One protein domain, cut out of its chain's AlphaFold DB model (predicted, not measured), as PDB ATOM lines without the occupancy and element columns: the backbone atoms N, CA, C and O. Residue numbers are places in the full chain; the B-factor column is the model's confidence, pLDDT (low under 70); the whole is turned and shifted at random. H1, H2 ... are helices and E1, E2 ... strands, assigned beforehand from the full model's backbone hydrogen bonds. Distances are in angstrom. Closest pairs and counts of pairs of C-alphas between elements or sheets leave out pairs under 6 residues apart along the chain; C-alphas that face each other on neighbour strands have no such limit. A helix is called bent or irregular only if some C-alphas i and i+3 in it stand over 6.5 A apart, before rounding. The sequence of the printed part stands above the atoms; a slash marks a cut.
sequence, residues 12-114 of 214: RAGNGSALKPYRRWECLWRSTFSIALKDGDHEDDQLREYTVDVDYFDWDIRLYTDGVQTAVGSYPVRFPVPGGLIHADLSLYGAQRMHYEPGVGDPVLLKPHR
ATOM      1  N   ARG A  12     -24.074  29.126  31.156       91.88
ATOM      2  CA  ARG A  12     -24.521  30.319  30.437       91.88
ATOM      3  C   ARG A  12     -26.038  30.268  30.302       91.88
ATOM      4  O   ARG A  12     -26.613  29.186  30.175       91.88
ATOM      5  N   ALA A  13     -26.673  31.436  30.308       91.69
ATOM      6  CA  ALA A  13     -28.085  31.534  29.969       91.69
ATOM      7  C   ALA A  13     -28.312  31.027  28.535       91.69
ATOM      8  O   ALA A  13     -27.491  31.264  27.645       91.69
ATOM      9  N   GLY A  14     -29.411  30.305  28.334       90.12
ATOM     10  CA  GLY A  14     -29.865  29.900  27.012       90.12
ATOM     11  C   GLY A  14     -30.273  31.111  26.180       90.12
ATOM     12  O   GLY A  14     -30.600  32.172  26.707       90.12
ATOM     13  N   ASN A  15     -30.264  30.951  24.863       92.44
ATOM     14  CA  ASN A  15     -30.657  32.007  23.933       92.44
ATOM     15  C   ASN A  15     -32.164  32.004  23.607       92.44
ATOM     16  O   ASN A  15     -32.581  32.697  22.684       92.44
ATOM     17  N   GLY A  16     -32.974  31.190  24.298       93.31
ATOM     18  CA  GLY A  16     -34.412  31.058  24.043       93.31
ATOM     19  C   GLY A  16     -34.772  30.342  22.737       93.31
ATOM     20  O   GLY A  16     -35.938  30.321  22.354       93.31
ATOM     21  N   SER A  17     -33.803  29.753  22.028       93.88
ATOM     22  CA  SER A  17     -34.083  29.009  20.798       93.88
ATOM     23  C   SER A  17     -34.947  27.776  21.062       93.88
ATOM     24  O   SER A  17     -34.831  27.115  22.096       93.88
ATOM     25  N   ALA A  18     -35.803  27.450  20.096       95.62
ATOM     26  CA  ALA A  18     -36.608  26.240  20.150       95.62
ATOM     27  C   ALA A  18     -35.736  24.981  20.003       95.62
ATOM     28  O   ALA A  18     -34.752  24.959  19.253       95.62
ATOM     29  N   LEU A  19     -36.131  23.909  20.687       93.50
ATOM     30  CA  LEU A  19     -35.536  22.588  20.557       93.50
ATOM     31  C   LEU A  19     -35.697  22.114  19.114       93.50
ATOM     32  O   LEU A  19     -36.807  21.933  18.610       93.50
ATOM     33  N   LYS A  20     -34.567  21.892  18.439       91.94
ATOM     34  CA  LYS A  20     -34.574  21.389  17.065       91.94
ATOM     35  C   LYS A  20     -35.219  20.000  17.035       91.94
ATOM     36  O   LYS A  20     -34.784  19.139  17.811       91.94
ATOM     37  N   PRO A  21     -36.173  19.742  16.120       91.38
ATOM     38  CA  PRO A  21     -36.762  18.420  15.958       91.38
ATOM     39  C   PRO A  21     -35.681  17.360  15.759       91.38
ATOM     40  O   PRO A  21     -34.760  17.557  14.971       91.38
ATOM     41  N   TYR A  22     -35.803  16.241  16.463       90.81
ATOM     42  CA  TYR A  22     -34.810  15.176  16.408       90.81
ATOM     43  C   TYR A  22     -35.021  14.285  15.181       90.81
ATOM     44  O   TYR A  22     -36.013  13.542  15.089       90.81
ATOM     45  N   ARG A  23     -34.083  14.324  14.233       91.38
ATOM     46  CA  ARG A  23     -34.131  13.492  13.020       91.38
ATOM     47  C   ARG A  23     -33.498  12.129  13.283       91.38
ATOM     48  O   ARG A  23     -32.533  12.016  14.021       91.38
ATOM     49  N   ARG A  24     -33.996  11.068  12.639       88.12
ATOM     50  CA  ARG A  24     -33.465   9.704  12.851       88.12
ATOM     51  C   ARG A  24     -31.971   9.575  12.548       88.12
ATOM     52  O   ARG A  24     -31.298   8.829  13.238       88.12
ATOM     53  N   TRP A  25     -31.457  10.298  11.555       88.62
ATOM     54  CA  TRP A  25     -30.034  10.264  11.196       88.62
ATOM     55  C   TRP A  25     -29.137  10.994  12.201       88.62
ATOM     56  O   TRP A  25     -27.966  10.651  12.306       88.62
ATOM     57  N   GLU A  26     -29.690  11.926  12.986       90.00
ATOM     58  CA  GLU A  26     -28.944  12.645  14.030       90.00
ATOM     59  C   GLU A  26     -28.511  11.723  15.174       90.00
ATOM     60  O   GLU A  26     -27.633  12.092  15.941       90.00
ATOM     61  N   CYS A  27     -29.042  10.495  15.256       86.50
ATOM     62  CA  CYS A  27     -28.657   9.525  16.281       86.50
ATOM     63  C   CYS A  27     -27.165   9.170  16.303       86.50
ATOM     64  O   CYS A  27     -26.679   8.692  17.321       86.50
ATOM     65  N   LEU A  28     -26.436   9.433  15.216       86.06
ATOM     66  CA  LEU A  28     -24.998   9.189  15.134       86.06
ATOM     67  C   LEU A  28     -24.151  10.255  15.847       86.06
ATOM     68  O   LEU A  28     -23.023   9.957  16.225       86.06
ATOM     69  N   TRP A  29     -24.661  11.480  16.015       84.88
ATOM     70  CA  TRP A  29     -23.890  12.600  16.582       84.88
ATOM     71  C   TRP A  29     -24.633  13.420  17.647       84.88
ATOM     72  O   TRP A  29     -24.046  14.315  18.249       84.88
ATOM     73  N   ARG A  30     -25.914  13.137  17.889       88.88
ATOM     74  CA  ARG A  30     -26.765  13.880  18.818       88.88
ATOM     75  C   ARG A  30     -27.521  12.917  19.717       88.88
ATOM     76  O   ARG A  30     -28.196  12.016  19.218       88.88
ATOM     77  N   SER A  31     -27.513  13.166  21.018       87.44
ATOM     78  CA  SER A  31     -28.372  12.450  21.966       87.44
ATOM     79  C   SER A  31     -29.212  13.436  22.764       87.44
ATOM     80  O   SER A  31     -28.742  14.489  23.189       87.44
ATOM     81  N   THR A  32     -30.479  13.086  22.959       91.25
ATOM     82  CA  THR A  32     -31.465  13.934  23.632       91.25
ATOM     83  C   THR A  32     -32.165  13.109  24.696       91.25
ATOM     84  O   THR A  32     -32.603  11.991  24.416       91.25
ATOM     85  N   PHE A  33     -32.287  13.655  25.899       90.75
ATOM     86  CA  PHE A  33     -32.906  12.992  27.038       90.75
ATOM     87  C   PHE A  33     -33.894  13.926  27.708       90.75
ATOM     88  O   PHE A  33     -33.591  15.103  27.869       90.75
ATOM     89  N   SER A  34     -35.042  13.417  28.141       92.62
ATOM     90  CA  SER A  34     -36.043  14.232  28.821       92.62
ATOM     91  C   SER A  34     -36.550  13.622  30.122       92.62
ATOM     92  O   SER A  34     -36.511  12.408  30.346       92.62
ATOM     93  N   ILE A  35     -37.009  14.497  31.009       92.50
ATOM     94  CA  ILE A  35     -37.712  14.169  32.244       92.50
ATOM     95  C   ILE A  35     -38.804  15.208  32.480       92.50
ATOM     96  O   ILE A  35     -38.602  16.395  32.245       92.50
ATOM     97  N   ALA A  36     -39.966  14.754  32.939       93.06
ATOM     98  CA  ALA A  36     -41.021  15.644  33.398       93.06
ATOM     99  C   ALA A  36     -40.832  15.892  34.898       93.06
ATOM    100  O   ALA A  36     -40.786  14.931  35.669       93.06
ATOM    101  N   LEU A  37     -40.709  17.157  35.292       90.06
ATOM    102  CA  LEU A  37     -40.585  17.590  36.686       90.06
ATOM    103  C   LEU A  37     -41.690  18.603  36.989       90.06
ATOM    104  O   LEU A  37     -42.161  19.294  36.089       90.06
ATOM    105  N   LYS A  38     -42.111  18.694  38.249       88.00
ATOM    106  CA  LYS A  38     -43.000  19.769  38.698       88.00
ATOM    107  C   LYS A  38     -42.176  21.033  38.944       88.00
ATOM    108  O   LYS A  38     -41.059  20.937  39.444       88.00
ATOM    109  N   ASP A  39     -42.722  22.196  38.591       74.50
ATOM    110  CA  ASP A  39     -42.041  23.497  38.743       74.50
ATOM    111  C   ASP A  39     -41.885  23.929  40.223       74.50
ATOM    112  O   ASP A  39     -41.146  24.865  40.526       74.50
ATOM    113  N   GLY A  40     -42.511  23.199  41.156       71.44
ATOM    114  CA  GLY A  40     -42.366  23.355  42.601       71.44
ATOM    115  C   GLY A  40     -42.918  22.160  43.397       71.44
ATOM    116  O   GLY A  40     -43.231  21.104  42.836       71.44
ATOM    117  N   ASP A  41     -42.983  22.326  44.721       66.31
ATOM    118  CA  ASP A  41     -43.382  21.282  45.679       66.31
ATOM    119  C   ASP A  41     -44.905  21.193  45.907       66.31
ATOM    120  O   ASP A  41     -45.363  20.296  46.619       66.31
ATOM    121  N   HIS A  42     -45.709  22.096  45.334       64.06
ATOM    122  CA  HIS A  42     -47.157  22.087  45.553       64.06
ATOM    123  C   HIS A  42     -47.855  21.084  44.626       64.06
ATOM    124  O   HIS A  42     -47.428  20.827  43.498       64.06
ATOM    125  N   GLU A  43     -48.965  20.497  45.087       65.19
ATOM    126  CA  GLU A  43     -49.709  19.514  44.286       65.19
ATOM    127  C   GLU A  43     -50.211  20.082  42.951       65.19
ATOM    128  O   GLU A  43     -50.195  19.346  41.961       65.19
ATOM    129  N   ASP A  44     -50.546  21.377  42.927       67.62
ATOM    130  CA  ASP A  44     -51.047  22.140  41.773       67.62
ATOM    131  C   ASP A  44     -49.951  22.601  40.792       67.62
ATOM    132  O   ASP A  44     -50.254  23.197  39.754       67.62
ATOM    133  N   ASP A  45     -48.672  22.340  41.088       77.62
ATOM    134  CA  ASP A  45     -47.587  22.766  40.209       77.62
ATOM    135  C   ASP A  45     -47.603  21.997  38.884       77.62
ATOM    136  O   ASP A  45     -47.669  20.762  38.823       77.62
ATOM    137  N   GLN A  46     -47.512  22.764  37.796       83.06
ATOM    138  CA  GLN A  46     -47.533  22.229  36.442       83.06
ATOM    139  C   GLN A  46     -46.299  21.360  36.183       83.06
ATOM    140  O   GLN A  46     -45.169  21.709  36.533       83.06
ATOM    141  N   LEU A  47     -46.529  20.223  35.522       88.94
ATOM    142  CA  LEU A  47     -45.461  19.381  34.997       88.94
ATOM    143  C   LEU A  47     -44.838  20.055  33.777       88.94
ATOM    144  O   LEU A  47     -45.527  20.299  32.787       88.94
ATOM    145  N   ARG A  48     -43.531  20.295  33.843       92.19
ATOM    146  CA  ARG A  48     -42.714  20.801  32.741       92.19
ATOM    147  C   ARG A  48     -41.741  19.747  32.253       92.19
ATOM    148  O   ARG A  48     -41.195  18.967  33.039       92.19
ATOM    149  N   GLU A  49     -41.510  19.722  30.948       94.56
ATOM    150  CA  GLU A  49     -40.544  18.823  30.331       94.56
ATOM    151  C   GLU A  49     -39.164  19.481  30.281       94.56
ATOM    152  O   GLU A  49     -38.917  20.426  29.530       94.56
ATOM    153  N   TYR A  50     -38.232  18.930  31.051       94.75
ATOM    154  CA  TYR A  50     -36.823  19.289  30.996       94.75
ATOM    155  C   TYR A  50     -36.110  18.345  30.044       94.75
ATOM    156  O   TYR A  50     -36.081  17.133  30.256       94.75
ATOM    157  N   THR A  51     -35.520  18.906  28.995       95.06
ATOM    158  CA  THR A  51     -34.802  18.156  27.967       95.06
ATOM    159  C   THR A  51     -33.343  18.576  27.925       95.06
ATOM    160  O   THR A  51     -33.028  19.751  27.759       95.06
ATOM    161  N   VAL A  52     -32.445  17.608  28.041       93.00
ATOM    162  CA  VAL A  52     -31.010  17.772  27.832       93.00
ATOM    163  C   VAL A  52     -30.676  17.313  26.422       93.00
ATOM    164  O   VAL A  52     -30.951  16.172  26.052       93.00
ATOM    165  N   ASP A  53     -30.081  18.202  25.638       92.00
ATOM    166  CA  ASP A  53     -29.639  17.941  24.273       92.00
ATOM    167  C   ASP A  53     -28.115  18.040  24.198       92.00
ATOM    168  O   ASP A  53     -27.525  19.032  24.636       92.00
ATOM    169  N   VAL A  54     -27.487  17.003  23.650       88.50
ATOM    170  CA  VAL A  54     -26.036  16.896  23.493       88.50
ATOM    171  C   VAL A  54     -25.716  16.731  22.022       88.50
ATOM    172  O   VAL A  54     -26.219  15.813  21.377       88.50
ATOM    173  N   ASP A  55     -24.850  17.604  21.522       86.00
ATOM    174  CA  ASP A  55     -24.221  17.481  20.211       86.00
ATOM    175  C   ASP A  55     -22.750  17.091  20.413       86.00
ATOM    176  O   ASP A  55     -21.982  17.840  21.023       86.00
ATOM    177  N   TYR A  56     -22.355  15.907  19.937       80.12
ATOM    178  CA  TYR A  56     -21.009  15.365  20.146       80.12
ATOM    179  C   TYR A  56     -19.917  16.123  19.382       80.12
ATOM    180  O   TYR A  56     -18.740  15.932  19.682       80.12
ATOM    181  N   PHE A  57     -20.266  16.985  18.421       82.94
ATOM    182  CA  PHE A  57     -19.274  17.799  17.712       82.94
ATOM    183  C   PHE A  57     -18.906  19.084  18.457       82.94
ATOM    184  O   PHE A  57     -17.774  19.548  18.347       82.94
ATOM    185  N   ASP A  58     -19.847  19.647  19.212       80.44
ATOM    186  CA  ASP A  58     -19.682  20.928  19.909       80.44
ATOM    187  C   ASP A  58     -19.352  20.735  21.400       80.44
ATOM    188  O   ASP A  58     -18.868  21.648  22.059       80.44
ATOM    189  N   TRP A  59     -19.610  19.540  21.955       73.12
ATOM    190  CA  TRP A  59     -19.433  19.195  23.381       73.12
ATOM    191  C   TRP A  59     -20.189  20.102  24.373       73.12
ATOM    192  O   TRP A  59     -20.084  19.932  25.595       73.12
ATOM    193  N   ASP A  60     -20.994  21.029  23.856       84.69
ATOM    194  CA  ASP A  60     -21.933  21.849  24.597       84.69
ATOM    195  C   ASP A  60     -23.215  21.064  24.872       84.69
ATOM    196  O   ASP A  60     -23.846  20.470  23.992       84.69
ATOM    197  N   ILE A  61     -23.621  21.109  26.134       89.88
ATOM    198  CA  ILE A  61     -24.830  20.486  26.642       89.88
ATOM    199  C   ILE A  61     -25.857  21.594  26.836       89.88
ATOM    200  O   ILE A  61     -25.602  22.607  27.491       89.88
ATOM    201  N   ARG A  62     -27.034  21.412  26.246       93.44
ATOM    202  CA  ARG A  62     -28.100  22.413  26.230       93.44
ATOM    203  C   ARG A  62     -29.282  21.902  27.038       93.44
ATOM    204  O   ARG A  62     -29.744  20.788  26.813       93.44
ATOM    205  N   LEU A  63     -29.779  22.724  27.955       94.88
ATOM    206  CA  LEU A  63     -31.004  22.462  28.697       94.88
ATOM    207  C   LEU A  63     -32.161  23.228  28.064       94.88
ATOM    208  O   LEU A  63     -32.094  24.444  27.863       94.88
ATOM    209  N   TYR A  64     -33.245  22.512  27.814       95.69
ATOM    210  CA  TYR A  64     -34.511  23.034  27.337       95.69
ATOM    211  C   TYR A  64     -35.586  22.799  28.394       95.69
ATOM    212  O   TYR A  64     -35.621  21.734  29.002       95.69
ATOM    213  N   THR A  65     -36.461  23.780  28.591       95.06
ATOM    214  CA  THR A  65     -37.690  23.644  29.387       95.06
ATOM    215  C   THR A  65     -38.861  23.854  28.440       95.06
ATOM    216  O   THR A  65     -38.884  24.862  27.734       95.06
ATOM    217  N   ASP A  66     -39.762  22.878  28.345       94.38
ATOM    218  CA  ASP A  66     -40.913  22.879  27.429       94.38
ATOM    219  C   ASP A  66     -40.528  23.226  25.976       94.38
ATOM    220  O   ASP A  66     -41.214  23.949  25.255       94.38
ATOM    221  N   GLY A  67     -39.367  22.725  25.545       93.94
ATOM    222  CA  GLY A  67     -38.838  22.941  24.199       93.94
ATOM    223  C   GLY A  67     -38.131  24.282  23.974       93.94
ATOM    224  O   GLY A  67     -37.697  24.528  22.854       93.94
ATOM    225  N   VAL A  68     -37.945  25.124  24.992       96.38
ATOM    226  CA  VAL A  68     -37.225  26.407  24.882       96.38
ATOM    227  C   VAL A  68     -35.875  26.328  25.589       96.38
ATOM    228  O   VAL A  68     -35.797  25.881  26.731       96.38
ATOM    229  N   GLN A  69     -34.795  26.756  24.929       96.19
ATOM    230  CA  GLN A  69     -33.455  26.709  25.511       96.19
ATOM    231  C   GLN A  69     -33.336  27.677  26.692       96.19
ATOM    232  O   GLN A  69     -33.451  28.890  26.529       96.19
ATOM    233  N   THR A  70     -33.012  27.136  27.863       95.44
ATOM    234  CA  THR A  70     -32.914  27.885  29.126       95.44
ATOM    235  C   THR A  70     -31.486  28.011  29.630       95.44
ATOM    236  O   THR A  70     -31.128  29.043  30.196       95.44
ATOM    237  N   ALA A  71     -30.640  27.008  29.385       94.06
ATOM    238  CA  ALA A  71     -29.247  27.031  29.810       94.06
ATOM    239  C   ALA A  71     -28.335  26.272  28.843       94.06
ATOM    240  O   ALA A  71     -28.759  25.358  28.136       94.06
ATOM    241  N   VAL A  72     -27.060  26.650  28.842       93.88
ATOM    242  CA  VAL A  72     -25.988  25.969  28.109       93.88
ATOM    243  C   VAL A  72     -24.799  25.801  29.039       93.88
ATOM    244  O   VAL A  72     -24.436  26.722  29.770       93.88
ATOM    245  N   GLY A  73     -24.170  24.635  29.022       90.00
ATOM    246  CA  GLY A  73     -22.926  24.414  29.743       90.00
ATOM    247  C   GLY A  73     -22.092  23.327  29.092       90.00
ATOM    248  O   GLY A  73     -22.613  22.454  28.408       90.00
ATOM    249  N   SER A  74     -20.788  23.394  29.309       85.00
ATOM    250  CA  SER A  74     -19.856  22.428  28.735       85.00
ATOM    251  C   SER A  74     -19.670  21.235  29.670       85.00
ATOM    252  O   SER A  74     -19.752  21.364  30.895       85.00
ATOM    253  N   TYR A  75     -19.419  20.075  29.075       75.44
ATOM    254  CA  TYR A  75     -19.246  18.806  29.771       75.44
ATOM    255  C   TYR A  75     -18.085  18.809  30.805       75.44
ATOM    256  O   TYR A  75     -16.999  19.297  30.478       75.44
ATOM    257  N   PRO A  76     -18.247  18.220  32.018       81.62
ATOM    258  CA  PRO A  76     -19.492  17.816  32.692       81.62
ATOM    259  C   PRO A  76     -20.247  19.009  33.305       81.62
ATOM    260  O   PRO A  76     -19.645  19.937  33.852       81.62
ATOM    261  N   VAL A  77     -21.586  18.960  33.283       87.00
ATOM    262  CA  VAL A  77     -22.446  20.075  33.723       87.00
ATOM    263  C   VAL A  77     -23.554  19.610  34.671       87.00
ATOM    264  O   VAL A  77     -24.080  18.503  34.559       87.00
ATOM    265  N   ARG A  78     -23.911  20.476  35.625       90.81
ATOM    266  CA  ARG A  78     -25.007  20.255  36.575       90.81
ATOM    267  C   ARG A  78     -25.949  21.442  36.523       90.81
ATOM    268  O   ARG A  78     -25.617  22.495  37.072       90.81
ATOM    269  N   PHE A  79     -27.081  21.286  35.852       91.38
ATOM    270  CA  PHE A  79     -28.052  22.356  35.709       91.38
ATOM    271  C   PHE A  79     -28.964  22.440  36.931       91.38
ATOM    272  O   PHE A  79     -29.513  21.414  37.338       91.38
ATOM    273  N   PRO A  80     -29.159  23.635  37.509       91.62
ATOM    274  CA  PRO A  80     -30.196  23.836  38.505       91.62
ATOM    275  C   PRO A  80     -31.575  23.740  37.849       91.62
ATOM    276  O   PRO A  80     -31.832  24.403  36.846       91.62
ATOM    277  N   VAL A  81     -32.444  22.918  38.427       91.06
ATOM    278  CA  VAL A  81     -33.861  22.795  38.059       91.06
ATOM    279  C   VAL A  81     -34.708  22.799  39.335       91.06
ATOM    280  O   VAL A  81     -34.158  22.610  40.424       91.06
ATOM    281  N   PRO A  82     -36.029  23.014  39.253       88.25
ATOM    282  CA  PRO A  82     -36.898  22.881  40.414       88.25
ATOM    283  C   PRO A  82     -36.709  21.537  41.122       88.25
ATOM    284  O   PRO A  82     -36.564  20.494  40.485       88.25
ATOM    285  N   GLY A  83     -36.637  21.589  42.451       86.06
ATOM    286  CA  GLY A  83     -36.473  20.416  43.307       86.06
ATOM    287  C   GLY A  83     -35.076  19.779  43.325       86.06
ATOM    288  O   GLY A  83     -34.850  18.895  44.152       86.06
ATOM    289  N   GLY A  84     -34.110  20.199  42.493       89.69
ATOM    290  CA  GLY A  84     -32.800  19.541  42.465       89.69
ATOM    291  C   GLY A  84     -31.839  19.979  41.359       89.69
ATOM    292  O   GLY A  84     -31.781  21.140  40.955       89.69
ATOM    293  N   LEU A  85     -31.018  19.035  40.896       90.88
ATOM    294  CA  LEU A  85     -30.021  19.257  39.848       90.88
ATOM    295  C   LEU A  85     -30.169  18.207  38.747       90.88
ATOM    296  O   LEU A  85     -30.247  17.017  39.032       90.88
ATOM    297  N   ILE A  86     -30.127  18.620  37.483       90.12
ATOM    298  CA  ILE A  86     -29.918  17.687  36.371       90.12
ATOM    299  C   ILE A  86     -28.422  17.572  36.123       90.12
ATOM    300  O   ILE A  86     -27.753  18.540  35.761       90.12
ATOM    301  N   HIS A  87     -27.896  16.374  36.320       87.50
ATOM    302  CA  HIS A  87     -26.509  16.029  36.077       87.50
ATOM    303  C   HIS A  87     -26.383  15.446  34.678       87.50
ATOM    304  O   HIS A  87     -26.992  14.423  34.376       87.50
ATOM    305  N   ALA A  88     -25.580  16.090  33.838       83.75
ATOM    306  CA  ALA A  88     -25.217  15.569  32.534       83.75
ATOM    307  C   ALA A  88     -23.723  15.227  32.546       83.75
ATOM    308  O   ALA A  88     -22.859  16.099  32.412       83.75
ATOM    309  N   ASP A  89     -23.456  13.936  32.764       73.69
ATOM    310  CA  ASP A  89     -22.120  13.350  32.829       73.69
ATOM    311  C   ASP A  89     -21.962  12.208  31.794       73.69
ATOM    312  O   ASP A  89     -22.880  11.402  31.599       73.69
ATOM    313  N   LEU A  90     -20.804  12.134  31.131       60.31
ATOM    314  CA  LEU A  90     -20.397  11.090  30.198       60.31
ATOM    315  C   LEU A  90     -19.500  10.149  31.003       60.31
ATOM    316  O   LEU A  90     -18.286  10.322  31.077       60.31
ATOM    317  N   SER A  91     -20.091   9.148  31.653       54.62
ATOM    318  CA  SER A  91     -19.283   8.177  32.389       54.62
ATOM    319  C   SER A  91     -18.285   7.481  31.451       54.62
ATOM    320  O   SER A  91     -18.664   7.033  30.365       54.62
ATOM    321  N   LEU A  92     -17.038   7.319  31.917       39.94
ATOM    322  CA  LEU A  92     -15.970   6.544  31.260       39.94
ATOM    323  C   LEU A  92     -16.391   5.103  30.909       39.94
ATOM    324  O   LEU A  92     -15.807   4.497  30.017       39.94
ATOM    325  N   TYR A  93     -17.415   4.562  31.575       39.66
ATOM    326  CA  TYR A  93     -17.850   3.168  31.444       39.66
ATOM    327  C   TYR A  93     -19.106   2.973  30.582       39.66
ATOM    328  O   TYR A  93     -19.740   1.919  30.627       39.66
ATOM    329  N   GLY A  94     -19.456   3.960  29.752       41.41
ATOM    330  CA  GLY A  94     -20.451   3.758  28.700       41.41
ATOM    331  C   GLY A  94     -21.903   3.850  29.167       41.41
ATOM    332  O   GLY A  94     -22.760   3.114  28.704       41.41
ATOM    333  N   ALA A  95     -22.225   4.788  30.046       49.50
ATOM    334  CA  ALA A  95     -23.603   5.243  30.155       49.50
ATOM    335  C   ALA A  95     -23.586   6.746  30.391       49.50
ATOM    336  O   ALA A  95     -23.033   7.217  31.385       49.50
ATOM    337  N   GLN A  96     -24.200   7.496  29.476       56.06
ATOM    338  CA  GLN A  96     -24.643   8.856  29.751       56.06
ATOM    339  C   GLN A  96     -25.541   8.804  30.985       56.06
ATOM    340  O   GLN A  96     -26.709   8.423  30.910       56.06
ATOM    341  N   ARG A  97     -24.984   9.136  32.151       65.50
ATOM    342  CA  ARG A  97     -25.732   9.227  33.406       65.50
ATOM    343  C   ARG A  97     -26.408  10.589  33.427       65.50
ATOM    344  O   ARG A  97     -26.113  11.414  34.284       65.50
ATOM    345  N   MET A  98     -27.307  10.824  32.472       80.31
ATOM    346  CA  MET A  98     -28.234  11.938  32.577       80.31
ATOM    347  C   MET A  98     -29.266  11.573  33.630       80.31
ATOM    348  O   MET A  98     -30.125  10.720  33.407       80.31
ATOM    349  N   HIS A  99     -29.135  12.175  34.802       86.12
ATOM    350  CA  HIS A  99     -30.050  11.948  35.907       86.12
ATOM    351  C   HIS A  99     -30.433  13.260  36.563       86.12
ATOM    352  O   HIS A  99     -29.660  14.214  36.612       86.12
ATOM    353  N   TYR A 100     -31.648  13.281  37.072       86.31
ATOM    354  CA  TYR A 100     -32.117  14.271  38.004       86.31
ATOM    355  C   TYR A 100     -31.772  13.791  39.412       86.31
ATOM    356  O   TYR A 100     -32.179  12.706  39.822       86.31
ATOM    357  N   GLU A 101     -30.986  14.573  40.136       87.88
ATOM    358  CA  GLU A 101     -30.734  14.383  41.555       87.88
ATOM    359  C   GLU A 101     -31.652  15.331  42.343       87.88
ATOM    360  O   GLU A 101     -31.389  16.541  42.373       87.88
ATOM    361  N   PRO A 102     -32.726  14.819  42.972       84.19
ATOM    362  CA  PRO A 102     -33.581  15.643  43.810       84.19
ATOM    363  C   PRO A 102     -32.853  16.068  45.090       84.19
ATOM    364  O   PRO A 102     -31.946  15.398  45.594       84.19
ATOM    365  N   GLY A 103     -33.292  17.185  45.668       83.12
ATOM    366  CA  GLY A 103     -32.832  17.667  46.969       83.12
ATOM    367  C   GLY A 103     -33.102  16.661  48.092       83.12
ATOM    368  O   GLY A 103     -32.321  16.585  49.040       83.12
ATOM    369  N   VAL A 104     -34.136  15.832  47.942       79.00
ATOM    370  CA  VAL A 104     -34.487  14.728  48.842       79.00
ATOM    371  C   VAL A 104     -34.901  13.513  48.012       79.00
ATOM    372  O   VAL A 104     -35.698  13.643  47.088       79.00
ATOM    373  N   GLY A 105     -34.382  12.334  48.356       78.06
ATOM    374  CA  GLY A 105     -34.674  11.077  47.665       78.06
ATOM    375  C   GLY A 105     -33.587  10.636  46.687       78.06
ATOM    376  O   GLY A 105     -32.501  11.223  46.622       78.06
ATOM    377  N   ASP A 106     -33.893   9.566  45.958       76.44
ATOM    378  CA  ASP A 106     -32.948   8.899  45.070       76.44
ATOM    379  C   ASP A 106     -32.869   9.568  43.686       76.44
ATOM    380  O   ASP A 106     -33.872  10.082  43.182       76.44
ATOM    381  N   PRO A 107     -31.694   9.537  43.031       82.38
ATOM    382  CA  PRO A 107     -31.540   9.997  41.657       82.38
ATOM    383  C   PRO A 107     -32.462   9.275  40.666       82.38
ATOM    384  O   PRO A 107     -32.574   8.049  40.664       82.38
ATOM    385  N   VAL A 108     -33.057  10.037  39.748       83.88
ATOM    386  CA  VAL A 108     -33.952   9.535  38.698       83.88
ATOM    387  C   VAL A 108     -33.298   9.708  37.331       83.88
ATOM    388  O   VAL A 108     -32.896  10.805  36.955       83.88
ATOM    389  N   LEU A 109     -33.207   8.632  36.550       84.12
ATOM    390  CA  LEU A 109     -32.646   8.680  35.196       84.12
ATOM    391  C   LEU A 109     -33.569   9.435  34.228       84.12
ATOM    392  O   LEU A 109     -34.783   9.215  34.213       84.12
ATOM    393  N   LEU A 110     -32.979  10.264  33.364       86.69
ATOM    394  CA  LEU A 110     -33.693  10.860  32.238       86.69
ATOM    395  C   LEU A 110     -33.967   9.793  31.166       86.69
ATOM    396  O   LEU A 110     -33.221   8.824  30.998       86.69
ATOM    397  N   LYS A 111     -35.051   9.976  30.408       88.38
ATOM    398  CA  LYS A 111     -35.461   9.056  29.344       88.38
ATOM    399  C   LYS A 111     -34.814   9.466  28.021       88.38
ATOM    400  O   LYS A 111     -34.970  10.617  27.626       88.38
ATOM    401  N   PRO A 112     -34.144   8.554  27.297       89.19
ATOM    402  CA  PRO A 112     -33.606   8.863  25.977       89.19
ATOM    403  C   PRO A 112     -34.732   9.107  24.970       89.19
ATOM    404  O   PRO A 112     -35.800   8.485  25.030       89.19
ATOM    405  N   HIS A 113     -34.468   9.960  23.989       90.38
ATOM    406  CA  HIS A 113     -35.380  10.190  22.884       90.38
ATOM    407  C   HIS A 113     -35.585   8.905  22.067       90.38
ATOM    408  O   HIS A 113     -34.654   8.165  21.765       90.38
ATOM    409  N   ARG A 114     -36.825   8.636  21.642       88.56
ATOM    410  CA  ARG A 114     -37.211   7.372  20.976       88.56
ATOM    411  C   ARG A 114     -36.399   7.012  19.724       88.56
ATOM    412  O   ARG A 114     -36.299   5.837  19.390       88.56
TER     413      ARG A 114
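Overview. This is residues 12 to 114 of the 214 residues of an uncharacterized protein of Flaviflexus sp. H23T48 (UniProt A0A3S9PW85). Two antiparallel sheets stand face to face as a small sandwich: a strongly twisted sheet of E1, E2, E3 and E4, and a smaller one of E5, E6 and E7. Residues 12 to 13 pair along E4 at one edge of the larger sheet, while the last stretch folds back past the opposite edge, pairing first with E7 and then with E1 and so bridging the two sheets; the short helix H1 lies at one end, before E1. The printed part has 103 residues, under half of them in named elements, with one named helix and seven named strands in the order H1, E1, E2, E3, E4, E5, E6, E7; the class is mostly strand. The whole is compact, with a radius of gyration of the C-alphas of 13.3 A and spans of 39 by 31 by 27 A.

Along the chain. Residues 12 to 23 hold no named element. H1 is residues 24 to 28, with C-alpha 24 at (-33.465, 9.704, 12.851); it is neither bent nor irregular, but only just: C-alphas 25 and 28 are 6.5 A apart. E1, residues 30 to 38, is 26.3 A long, and E2, residues 47 to 55, is 25.9 A. E3 is residues 60 to 65, 16.6 A, and E4 is residues 68 to 74, 18.2 A. E5 is residues 77 to 81, 12.5 A, E6 is residues 84 to 88, 13.1 A, and E7 is residues 99 to 102, 9.4 A, ending at C-alpha 102 (-33.581, 15.643, 43.810).

Arrangement. The sheet E1, E2, E3, E4 is a meander, each strand the antiparallel neighbour of the one before. In the hairpin E1 and E2, N 33 and O 52 are 2.9 A apart, within hydrogen-bond range; across E2 and E3, N 51 and O 64 are 2.8 A apart, and across E3 and E4, N 63 and O 71 are 2.8 A apart. The second meander is E5, E6, E7, with N 79 and O 86 at 2.8 A and N 87 and O 99 at 2.8 A. The facing parts of the two sheets are 9.6 A centre to centre, their best planes 25 degrees apart; the closest C-alphas of E3 and E5 are those of Ile 61 and Val 77, 7.5 A. E1 and E7 are near each other, with 6 pairs of C-alphas within 10 A. H1 is not on the larger sheet, only just, with 4 pairs of C-alphas within 10 A; 0 of its 1 O i to N i+4 pairs and 1 of its 2 O i to N i+3 pairs are within hydrogen-bond range. Residues 108 to 109 pair antiparallel with residues 99 to 100 of E7, and residues 111 to 112 with residues 33 to 34 of E1.

Size, cuts and confidence. The C-alphas farthest apart are those of Glu 43 and Phe 57, 40.4 A. The printed part has no cut, and no link between named elements is long. The mean pLDDT of the printed part is 84.4; residues 41 to 44 and 90 to 97 are under 70.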